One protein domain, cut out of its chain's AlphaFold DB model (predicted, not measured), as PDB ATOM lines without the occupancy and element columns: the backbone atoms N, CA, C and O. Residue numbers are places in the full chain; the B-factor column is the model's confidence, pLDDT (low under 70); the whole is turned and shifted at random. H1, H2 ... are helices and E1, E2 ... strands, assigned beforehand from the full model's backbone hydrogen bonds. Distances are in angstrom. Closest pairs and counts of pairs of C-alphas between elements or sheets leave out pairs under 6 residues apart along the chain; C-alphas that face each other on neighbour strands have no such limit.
ATOM      1  N   ILE A 289      -2.576 -50.040 -20.569       84.19
ATOM      2  CA  ILE A 289      -1.285 -49.955 -21.280       84.19
ATOM      3  C   ILE A 289      -1.283 -50.973 -22.425       84.19
ATOM      4  O   ILE A 289      -1.359 -52.171 -22.178       84.19
ATOM      5  N   VAL A 290      -1.154 -50.497 -23.666       84.31
ATOM      6  CA  VAL A 290      -1.221 -51.332 -24.885       84.31
ATOM      7  C   VAL A 290       0.111 -51.472 -25.616       84.31
ATOM      8  O   VAL A 290       0.260 -52.317 -26.498       84.31
ATOM      9  N   GLY A 291       1.094 -50.639 -25.281       85.94
ATOM     10  CA  GLY A 291       2.346 -50.554 -26.021       85.94
ATOM     11  C   GLY A 291       3.343 -49.585 -25.407       85.94
ATOM     12  O   GLY A 291       3.129 -49.032 -24.331       85.94
ATOM     13  N   PHE A 292       4.424 -49.350 -26.140       84.56
ATOM     14  CA  PHE A 292       5.434 -48.334 -25.844       84.56
ATOM     15  C   PHE A 292       5.646 -47.455 -27.077       84.56
ATOM     16  O   PHE A 292       5.391 -47.888 -28.201       84.56
ATOM     17  N   HIS A 293       6.104 -46.218 -26.896       83.56
ATOM     18  CA  HIS A 293       6.374 -45.333 -28.029       83.56
ATOM     19  C   HIS A 293       7.565 -45.862 -28.846       83.56
ATOM     20  O   HIS A 293       8.604 -46.184 -28.267       83.56
ATOM     21  N   LYS A 294       7.453 -45.936 -30.181       79.75
ATOM     22  CA  LYS A 294       8.503 -46.507 -31.055       79.75
ATOM     23  C   LYS A 294       9.862 -45.833 -30.856       79.75
ATOM     24  O   LYS A 294      10.846 -46.522 -30.607       79.75
ATOM     25  N   ASP A 295       9.884 -44.502 -30.880       77.88
ATOM     26  CA  ASP A 295      11.115 -43.711 -30.706       77.88
ATOM     27  C   ASP A 295      11.559 -43.584 -29.238       77.88
ATOM     28  O   ASP A 295      12.697 -43.213 -28.956       77.88
ATOM     29  N   PHE A 296      10.672 -43.907 -28.288       77.88
ATOM     30  CA  PHE A 296      10.916 -43.744 -26.854       77.88
ATOM     31  C   PHE A 296      10.434 -44.980 -26.073       77.88
ATOM     32  O   PHE A 296       9.427 -44.910 -25.365       77.88
ATOM     33  N   PRO A 297      11.158 -46.119 -26.146       75.19
ATOM     34  CA  PRO A 297      10.692 -47.403 -25.606       75.19
ATOM     35  C   PRO A 297      10.457 -47.424 -24.089       75.19
ATOM     36  O   PRO A 297       9.806 -48.329 -23.581       75.19
ATOM     37  N   ALA A 298      10.986 -46.439 -23.358       73.31
ATOM     38  CA  ALA A 298      10.771 -46.266 -21.923       73.31
ATOM     39  C   ALA A 298       9.431 -45.587 -21.568       73.31
ATOM     40  O   ALA A 298       9.117 -45.467 -20.386       73.31
ATOM     41  N   VAL A 299       8.655 -45.114 -22.555       78.50
ATOM     42  CA  VAL A 299       7.384 -44.413 -22.329       78.50
ATOM     43  C   VAL A 299       6.205 -45.323 -22.703       78.50
ATOM     44  O   VAL A 299       6.045 -45.645 -23.885       78.50
ATOM     45  N   PRO A 300       5.375 -45.747 -21.730       81.81
ATOM     46  CA  PRO A 300       4.206 -46.578 -21.991       81.81
ATOM     47  C   PRO A 300       3.087 -45.777 -22.666       81.81
ATOM     48  O   PRO A 300       2.739 -44.671 -22.245       81.81
ATOM     49  N   VAL A 301       2.491 -46.380 -23.691       82.19
ATOM     50  CA  VAL A 301       1.309 -45.888 -24.402       82.19
ATOM     51  C   VAL A 301       0.074 -46.577 -23.836       82.19
ATOM     52  O   VAL A 301       0.014 -47.806 -23.757       82.19
ATOM     53  N   ARG A 302      -0.925 -45.777 -23.465       82.94
ATOM     54  CA  ARG A 302      -2.219 -46.234 -22.959       82.94
ATOM     55  C   ARG A 302      -3.316 -46.028 -23.995       82.94
ATOM     56  O   ARG A 302      -3.332 -44.999 -24.665       82.94
ATOM     57  N   ALA A 303      -4.226 -46.984 -24.108       80.88
ATOM     58  CA  ALA A 303      -5.458 -46.852 -24.870       80.88
ATOM     59  C   ALA A 303      -6.593 -46.331 -23.980       80.88
ATOM     60  O   ALA A 303      -6.661 -46.649 -22.792       80.88
ATOM     61  N   GLN A 304      -7.493 -45.548 -24.564       79.31
ATOM     62  CA  GLN A 304      -8.716 -45.066 -23.931       79.31
ATOM     63  C   GLN A 304      -9.849 -45.034 -24.964       79.31
ATOM     64  O   GLN A 304      -9.634 -44.592 -26.092       79.31
ATOM     65  N   LEU A 305     -11.056 -45.449 -24.570       70.19
ATOM     66  CA  LEU A 305     -12.253 -45.268 -25.389       70.19
ATOM     67  C   LEU A 305     -12.796 -43.836 -25.335       70.19
ATOM     68  O   LEU A 305     -12.888 -43.224 -24.269       70.19
ATOM     69  N   ARG A 306     -13.241 -43.338 -26.491       64.19
ATOM     70  CA  ARG A 306     -14.064 -42.133 -26.636       64.19
ATOM     71  C   ARG A 306     -15.284 -42.460 -27.495       64.19
ATOM     72  O   ARG A 306     -15.134 -42.902 -28.631       64.19
ATOM     73  N   LEU A 307     -16.478 -42.211 -26.967       54.94
ATOM     74  CA  LEU A 307     -17.717 -42.254 -27.746       54.94
ATOM     75  C   LEU A 307     -17.787 -41.024 -28.659       54.94
ATOM     76  O   LEU A 307     -17.588 -39.897 -28.199       54.94
ATOM     77  N   GLN A 308     -18.066 -41.232 -29.946       48.03
ATOM     78  CA  GLN A 308     -18.409 -40.146 -30.863       48.03
ATOM     79  C   GLN A 308     -19.902 -39.818 -30.739       48.03
ATOM     80  O   GLN A 308     -20.763 -40.660 -31.004       48.03
ATOM     81  N   SER A 309     -20.209 -38.577 -30.353       37.84
ATOM     82  CA  SER A 309     -21.577 -38.095 -30.107       37.84
ATOM     83  C   SER A 309     -22.482 -38.128 -31.342       37.84
ATOM     84  O   SER A 309     -23.697 -38.219 -31.195       37.84
ATOM     85  N   SER A 310     -21.910 -38.091 -32.547       39.00
ATOM     86  CA  SER A 310     -22.636 -38.088 -33.822       39.00
ATOM     87  C   SER A 310     -23.017 -39.475 -34.355       39.00
ATOM     88  O   SER A 310     -23.886 -39.551 -35.217       39.00
ATOM     89  N   GLN A 311     -22.383 -40.560 -33.888       38.81
ATOM     90  CA  GLN A 311     -22.562 -41.902 -34.479       38.81
ATOM     91  C   GLN A 311     -22.759 -43.042 -33.465       38.81
ATOM     92  O   GLN A 311     -22.972 -44.177 -33.876       38.81
ATOM     93  N   ARG A 312     -22.663 -42.791 -32.147       45.31
ATOM     94  CA  ARG A 312     -22.611 -43.832 -31.087       45.31
ATOM     95  C   ARG A 312     -21.465 -44.854 -31.237       45.31
ATOM     96  O   ARG A 312     -21.389 -45.802 -30.461       45.31
ATOM     97  N   VAL A 313     -20.536 -44.650 -32.171       51.72
ATOM     98  CA  VAL A 313     -19.364 -45.513 -32.366       51.72
ATOM     99  C   VAL A 313     -18.297 -45.192 -31.315       51.72
ATOM    100  O   VAL A 313     -17.936 -44.030 -31.091       51.72
ATOM    101  N   ALA A 314     -17.777 -46.234 -30.665       57.12
ATOM    102  CA  ALA A 314     -16.677 -46.142 -29.713       57.12
ATOM    103  C   ALA A 314     -15.322 -46.212 -30.443       57.12
ATOM    104  O   ALA A 314     -15.003 -47.207 -31.100       57.12
ATOM    105  N   ALA A 315     -14.513 -45.158 -30.320       66.31
ATOM    106  CA  ALA A 315     -13.196 -45.040 -30.942       66.31
ATOM    107  C   ALA A 315     -12.065 -45.193 -29.911       66.31
ATOM    108  O   ALA A 315     -12.148 -44.666 -28.799       66.31
ATOM    109  N   VAL A 316     -10.981 -45.880 -30.290       70.88
ATOM    110  CA  VAL A 316      -9.777 -46.045 -29.456       70.88
ATOM    111  C   VAL A 316      -8.802 -44.904 -29.713       70.88
ATOM    112  O   VAL A 316      -8.388 -44.673 -30.846       70.88
ATOM    113  N   LEU A 317      -8.385 -44.232 -28.642       79.44
ATOM    114  CA  LEU A 317      -7.351 -43.202 -28.653       79.44
ATOM    115  C   LEU A 317      -6.112 -43.681 -27.895       79.44
ATOM    116  O   LEU A 317      -6.225 -44.219 -26.792       79.44
ATOM    117  N   PHE A 318      -4.929 -43.424 -28.451       79.88
ATOM    118  CA  PHE A 318      -3.650 -43.727 -27.810       79.88
ATOM    119  C   PHE A 318      -3.046 -42.466 -27.177       79.88
ATOM    120  O   PHE A 318      -2.948 -41.412 -27.809       79.88
ATOM    121  N   ARG A 319      -2.645 -42.567 -25.908       80.62
ATOM    122  CA  ARG A 319      -2.151 -41.451 -25.087       80.62
ATOM    123  C   ARG A 319      -0.961 -41.841 -24.213       80.62
ATOM    124  O   ARG A 319      -0.810 -42.992 -23.813       80.62
ATOM    125  N   LEU A 320      -0.147 -40.853 -23.867       76.31
ATOM    126  CA  LEU A 320       0.909 -40.927 -22.860       76.31
ATOM    127  C   LEU A 320       0.433 -40.211 -21.599       76.31
ATOM    128  O   LEU A 320      -0.125 -39.115 -21.683       76.31
ATOM    129  N   ASP A 321       0.697 -40.776 -20.424       77.25
ATOM    130  CA  ASP A 321       0.421 -40.061 -19.179       77.25
ATOM    131  C   ASP A 321       1.545 -39.062 -18.877       77.25
ATOM    132  O   ASP A 321       2.738 -39.361 -18.989       77.25
ATOM    133  N   ALA A 322       1.156 -37.859 -18.448       69.44
ATOM    134  CA  ALA A 322       2.074 -36.748 -18.211       69.44
ATOM    135  C   ALA A 322       3.164 -37.064 -17.168       69.44
ATOM    136  O   ALA A 322       4.238 -36.465 -17.202       69.44
ATOM    137  N   GLU A 323       2.919 -37.995 -16.244       73.44
ATOM    138  CA  GLU A 323       3.928 -38.438 -15.280       73.44
ATOM    139  C   GLU A 323       5.053 -39.254 -15.915       73.44
ATOM    140  O   GLU A 323       6.214 -39.079 -15.548       73.44
ATOM    141  N   ASP A 324       4.744 -40.118 -16.879       73.50
ATOM    142  CA  ASP A 324       5.738 -41.002 -17.496       73.50
ATOM    143  C   ASP A 324       6.579 -40.241 -18.534       73.50
ATOM    144  O   ASP A 324       7.790 -40.460 -18.656       73.50
ATOM    145  N   VAL A 325       5.984 -39.233 -19.178       69.75
ATOM    146  CA  VAL A 325       6.705 -38.237 -19.990       69.75
ATOM    147  C   VAL A 325       7.635 -37.380 -19.112       69.75
ATOM    148  O   VAL A 325       8.801 -37.175 -19.454       69.75
ATOM    149  N   LYS A 326       7.192 -36.959 -17.915       69.19
ATOM    150  CA  LYS A 326       8.054 -36.247 -16.947       69.19
ATOM    151  C   LYS A 326       9.216 -37.113 -16.443       69.19
ATOM    152  O   LYS A 326      10.345 -36.628 -16.397       69.19
ATOM    153  N   LYS A 327       8.972 -38.386 -16.096       72.31
ATOM    154  CA  LYS A 327      10.010 -39.336 -15.632       72.31
ATOM    155  C   LYS A 327      11.079 -39.596 -16.700       72.31
ATOM    156  O   LYS A 327      12.260 -39.678 -16.372       72.31
ATOM    157  N   SER A 328      10.678 -39.682 -17.967       60.69
ATOM    158  CA  SER A 328      11.577 -39.929 -19.105       60.69
ATOM    159  C   SER A 328      12.342 -38.689 -19.597       60.69
ATOM    160  O   SER A 328      13.263 -38.832 -20.397       60.69
ATOM    161  N   LYS A 329      12.028 -37.486 -19.083       60.88
ATOM    162  CA  LYS A 329      12.631 -36.186 -19.462       60.88
ATOM    163  C   LYS A 329      12.443 -35.794 -20.936       60.88
ATOM    164  O   LYS A 329      13.140 -34.905 -21.424       60.88
ATOM    165  N   ILE A 330      11.512 -36.429 -21.645       61.16
ATOM    166  CA  ILE A 330      11.237 -36.135 -23.054       61.16
ATOM    167  C   ILE A 330      10.239 -34.977 -23.124       61.16
ATOM    168  O   ILE A 330       9.216 -34.979 -22.443       61.16
ATOM    169  N   ILE A 331      10.524 -33.982 -23.963       56.56
ATOM    170  CA  ILE A 331       9.626 -32.849 -24.203       56.56
ATOM    171  C   ILE A 331       8.767 -33.177 -25.428       56.56
ATOM    172  O   ILE A 331       9.188 -32.951 -26.561       56.56
ATOM    173  N   LEU A 332       7.569 -33.722 -25.201       56.84
ATOM    174  CA  LEU A 332       6.580 -33.961 -26.256       56.84
ATOM    175  C   LEU A 332       5.540 -32.826 -26.290       56.84
ATOM    176  O   LEU A 332       5.003 -32.475 -25.239       56.84
ATOM    177  N   PRO A 333       5.226 -32.250 -27.468       44.78
ATOM    178  CA  PRO A 333       4.274 -31.140 -27.588       44.78
ATOM    179  C   PRO A 333       2.800 -31.572 -27.518       44.78
ATOM    180  O   PRO A 333       1.929 -30.734 -27.299       44.78
ATOM    181  N   LYS A 334       2.507 -32.865 -27.706       55.47
ATOM    182  CA  LYS A 334       1.183 -33.484 -27.548       55.47
ATOM    183  C   LYS A 334       1.344 -34.793 -26.765       55.47
ATOM    184  O   LYS A 334       2.364 -35.463 -26.897       55.47
ATOM    185  N   LEU A 335       0.342 -35.145 -25.954       62.62
ATOM    186  CA  LEU A 335       0.285 -36.424 -25.224       62.62
ATOM    187  C   LEU A 335      -0.480 -37.518 -25.989       62.62
ATOM    188  O   LEU A 335      -0.470 -38.667 -25.566       62.62
ATOM    189  N   SER A 336      -1.138 -37.183 -27.099       63.91
ATOM    190  CA  SER A 336      -1.726 -38.142 -28.041       63.91
ATOM    191  C   SER A 336      -0.641 -38.775 -28.915       63.91
ATOM    192  O   SER A 336       0.249 -38.064 -29.382       63.91
ATOM    193  N   VAL A 337      -0.749 -40.075 -29.178       69.56
ATOM    194  CA  VAL A 337       0.187 -40.849 -30.009       69.56
ATOM    195  C   VAL A 337      -0.578 -41.413 -31.199       69.56
ATOM    196  O   VAL A 337      -1.689 -41.909 -31.021       69.56
ATOM    197  N   ASN A 338      -0.003 -41.367 -32.399       74.94
ATOM    198  CA  ASN A 338      -0.618 -42.041 -33.543       74.94
ATOM    199  C   ASN A 338      -0.415 -43.556 -33.425       74.94
ATOM    200  O   ASN A 338       0.615 -44.015 -32.937       74.94
ATOM    201  N   ASP A 339      -1.360 -44.346 -33.926       74.50
ATOM    202  CA  ASP A 339      -1.263 -45.811 -33.991       74.50
ATOM    203  C   ASP A 339       0.048 -46.298 -34.647       74.50
ATOM    204  O   ASP A 339       0.742 -47.172 -34.123       74.50
ATOM    205  N   THR A 340       0.470 -45.630 -35.720       74.12
ATOM    206  CA  THR A 340       1.759 -45.819 -36.404       74.12
ATOM    207  C   THR A 340       2.998 -45.565 -35.536       74.12
ATOM    208  O   THR A 340       4.075 -46.053 -35.883       74.12
ATOM    209  N   GLN A 341       2.882 -44.867 -34.403       76.56
ATOM    210  CA  GLN A 341       3.968 -44.577 -33.452       76.56
ATOM    211  C   GLN A 341       3.966 -45.509 -32.229       76.56
ATOM    212  O   GLN A 341       4.897 -45.465 -31.419       76.56
ATOM    213  N   VAL A 342       2.974 -46.395 -32.100       79.81
ATOM    214  CA  VAL A 342       2.898 -47.379 -31.012       79.81
ATOM    215  C   VAL A 342       3.623 -48.667 -31.405       79.81
ATOM    216  O   VAL A 342       3.399 -49.245 -32.468       79.81
ATOM    217  N   LYS A 343       4.502 -49.153 -30.528       85.56
ATOM    218  CA  LYS A 343       4.974 -50.538 -30.531       85.56
ATOM    219  C   LYS A 343       4.084 -51.324 -29.571       85.56
ATOM    220  O   LYS A 343       4.309 -51.298 -28.361       85.56
ATOM    221  N   PHE A 344       3.045 -51.954 -30.114       85.25
ATOM    222  CA  PHE A 344       2.079 -52.730 -29.339       85.25
ATOM    223  C   PHE A 344       2.742 -53.909 -28.615       85.25
ATOM    224  O   PHE A 344       3.692 -54.515 -29.118       85.25
ATOM    225  N   ILE A 345       2.236 -54.225 -27.424       87.50
ATOM    226  CA  ILE A 345       2.569 -55.461 -26.709       87.50
ATOM    227  C   ILE A 345       1.977 -56.637 -27.514       87.50
ATOM    228  O   ILE A 345       0.866 -56.492 -28.032       87.50
ATOM    229  N   PRO A 346       2.659 -57.798 -27.629       81.44
ATOM    230  CA  PRO A 346       2.192 -58.924 -28.450       81.44
ATOM    231  C   PRO A 346       0.776 -59.430 -28.142       81.44
ATOM    232  O   PRO A 346       0.146 -60.008 -29.015       81.44
ATOM    233  N   GLU A 347       0.268 -59.195 -26.930       77.69
ATOM    234  CA  GLU A 347      -1.111 -59.513 -26.543       77.69
ATOM    235  C   GLU A 347      -2.151 -58.772 -27.404       77.69
ATOM    236  O   GLU A 347      -3.101 -59.389 -27.886       77.69
ATOM    237  N   PHE A 348      -1.934 -57.475 -27.649       82.12
ATOM    238  CA  PHE A 348      -2.837 -56.609 -28.417       82.12
ATOM    239  C   PHE A 348      -2.515 -56.574 -29.914       82.12
ATOM    240  O   PHE A 348      -3.378 -56.232 -30.716       82.12
ATOM    241  N   ALA A 349      -1.279 -56.897 -30.301       82.19
ATOM    242  CA  ALA A 349      -0.865 -56.866 -31.698       82.19
ATOM    243  C   ALA A 349      -1.657 -57.890 -32.536       82.19
ATOM    244  O   ALA A 349      -1.693 -59.083 -32.222       82.19
ATOM    245  N   ARG A 350      -2.273 -57.421 -33.622       84.94
ATOM    246  CA  ARG A 350      -2.955 -58.239 -34.636       84.94
ATOM    247  C   ARG A 350      -2.386 -57.933 -36.034       84.94
ATOM    248  O   ARG A 350      -1.662 -56.940 -36.170       84.94
ATOM    249  N   PRO A 351      -2.631 -58.785 -37.050       73.31
ATOM    250  CA  PRO A 351      -2.169 -58.561 -38.422       73.31
ATOM    251  C   PRO A 351      -2.476 -57.162 -38.970       73.31
ATOM    252  O   PRO A 351      -1.575 -56.532 -39.534       73.31
ATOM    253  N   THR A 352      -3.693 -56.652 -38.749       77.25
ATOM    254  CA  THR A 352      -4.089 -55.290 -39.136       77.25
ATOM    255  C   THR A 352      -4.214 -54.343 -37.938       77.25
ATOM    256  O   THR A 352      -4.342 -54.744 -36.772       77.25
ATOM    257  N   ILE A 353      -4.180 -53.035 -38.217       75.44
ATOM    258  CA  ILE A 353      -4.349 -52.019 -37.171       75.44
ATOM    259  C   ILE A 353      -5.802 -51.908 -36.696       75.44
ATOM    260  O   ILE A 353      -6.033 -51.586 -35.532       75.44
ATOM    261  N   GLU A 354      -6.778 -52.228 -37.549       77.12
ATOM    262  CA  GLU A 354      -8.194 -52.219 -37.174       77.12
ATOM    263  C   GLU A 354      -8.582 -53.444 -36.344       77.12
ATOM    264  O   GLU A 354      -9.292 -53.283 -35.353       77.12
ATOM    265  N   GLU A 355      -8.014 -54.624 -36.622       76.75
ATOM    266  CA  GLU A 355      -8.074 -55.780 -35.713       76.75
ATOM    267  C   GLU A 355      -7.405 -55.468 -34.367       76.75
ATOM    268  O   GLU A 355      -7.946 -55.791 -33.314       76.75
ATOM    269  N   THR A 356      -6.249 -54.791 -34.384       75.00
ATOM    270  CA  THR A 356      -5.554 -54.352 -33.160       75.00
ATOM    271  C   THR A 356      -6.444 -53.393 -32.357       75.00
ATOM    272  O   THR A 356      -6.583 -53.534 -31.143       75.00
ATOM    273  N   LYS A 357      -7.120 -52.443 -33.018       79.75
ATOM    274  CA  LYS A 357      -8.114 -51.560 -32.386       79.75
ATOM    275  C   LYS A 357      -9.373 -52.315 -31.947       79.75
ATOM    276  O   LYS A 357      -9.996 -51.891 -30.983       79.75
ATOM    277  N   ALA A 358      -9.790 -53.384 -32.624       78.19
ATOM    278  CA  ALA A 358     -10.944 -54.205 -32.239       78.19
ATOM    279  C   ALA A 358     -10.655 -55.050 -30.984       78.19
ATOM    280  O   ALA A 358     -11.432 -55.000 -30.035       78.19
ATOM    281  N   GLU A 359      -9.495 -55.711 -30.918       81.69
ATOM    282  CA  GLU A 359      -8.995 -56.391 -29.712       81.69
ATOM    283  C   GLU A 359      -8.856 -55.416 -28.536       81.69
ATOM    284  O   GLU A 359      -9.188 -55.742 -27.402       81.69
ATOM    285  N   ILE A 360      -8.388 -54.189 -28.782       80.81
ATOM    286  CA  ILE A 360      -8.292 -53.175 -27.726       80.81
ATOM    287  C   ILE A 360      -9.683 -52.666 -27.309       80.81
ATOM    288  O   ILE A 360      -9.863 -52.357 -26.136       80.81
ATOM    289  N   ARG A 361     -10.672 -52.607 -28.219       76.81
ATOM    290  CA  ARG A 361     -12.074 -52.253 -27.909       76.81
ATOM    291  C   ARG A 361     -12.755 -53.293 -27.026       76.81
ATOM    292  O   ARG A 361     -13.397 -52.900 -26.056       76.81
ATOM    293  N   SER A 362     -12.600 -54.584 -27.326       77.19
ATOM    294  CA  SER A 362     -13.290 -55.656 -26.592       77.19
ATOM    295  C   SER A 362     -12.911 -55.704 -25.108       77.19
ATOM    296  O   SER A 362     -13.757 -56.006 -24.276       77.19
ATOM    297  N   ARG A 363     -11.688 -55.289 -24.742       73.69
ATOM    298  CA  ARG A 363     -11.240 -55.164 -23.337       73.69
ATOM    299  C   ARG A 363     -11.918 -54.041 -22.529       73.69
ATOM    300  O   ARG A 363     -11.596 -53.885 -21.356       73.69
ATOM    301  N   PHE A 364     -12.810 -53.256 -23.138       69.25
ATOM    302  CA  PHE A 364     -13.650 -52.255 -22.465       69.25
ATOM    303  C   PHE A 364     -15.159 -52.567 -22.556       69.25
ATOM    304  O   PHE A 364     -15.971 -51.766 -22.085       69.25
TER     305      PHE A 364
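What this domain is: This is residues 289 to 364 of the 668 residues of an uncharacterized protein of Cadophora sp. DSE1049 (UniProt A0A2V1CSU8). A long, twisted hairpin of E2 and E3 makes most of the length of this domain, and with E1 and E4 it forms one small sheet that curls like part of a barrel. H2 packs near the hairpin, beside the strands rather than over them, while H1 sits off the sheet, just past the end of E3. The 76 printed residues hold four named strands and two named helices, in the order E1, E2, E3, H1, E4, H2; the sheet runs E3, E2, E1, E4, antiparallel throughout, and the class is mixed, helices and strands. The whole is compact, with a radius of gyration of the C-alphas of 12.8 A and spans of 38 by 28 by 18 A.

Where its parts are: Find C-alpha 289 at (-1.285, -49.955, -21.280); from there E1 runs through residues 289 to 293, 11.2 A long. E2, residues 300 to 307, begins at (4.206, -46.578, -21.991) and covers 23.1 A. E3 returns through residues 314 to 320, 19.6 A. H1 follows at residues 322 to 328, 10.1 A, and E4 is residues 342 to 344, 5.7 A. H2, residues 353 to 362, is 14.3 A long and ends at (-13.290, -55.656, -26.592).

How they stand to each other: Start with the strongly twisted sheet, where E1, E2 and E3 form a meander, each strand the antiparallel neighbour of the one before. In the hairpin of E2 and E3, look for N 304 and O 317, 2.9 A apart, within hydrogen-bond range. In the hairpin of E1 and E2, N 301 and O 291 are 2.8 A apart, and between E1 and E4, N 343 and O 292 are 2.8 A apart, both within range. The edge strands E3 and E4 are only just apart, at 8.2 A. Residues 318 to 319 of E3 also pair, antiparallel, with residues 336 to 337. H2 is on the sheet at a height of 4.7 A, but over none of its strands, only just: 2 of its C-alphas fall on E3. The closest C-alphas of E3 and H2, Val 316 and Lys 357, are 6.5 A apart. H1 is not on the sheet, and H1 and H2 are apart. In both helices every O i to N i+4 pair is within hydrogen-bond range.

The domain as a whole: The two C-alphas farthest apart, those of Gln 311 and Lys 329, are 38.7 A apart. The printed part has no cut; the link from H1 to E4, residues 329 to 341, is long. The mean pLDDT of the printed part is 72.0, and among the residues under 70 are 306 to 315 and 328 to 337.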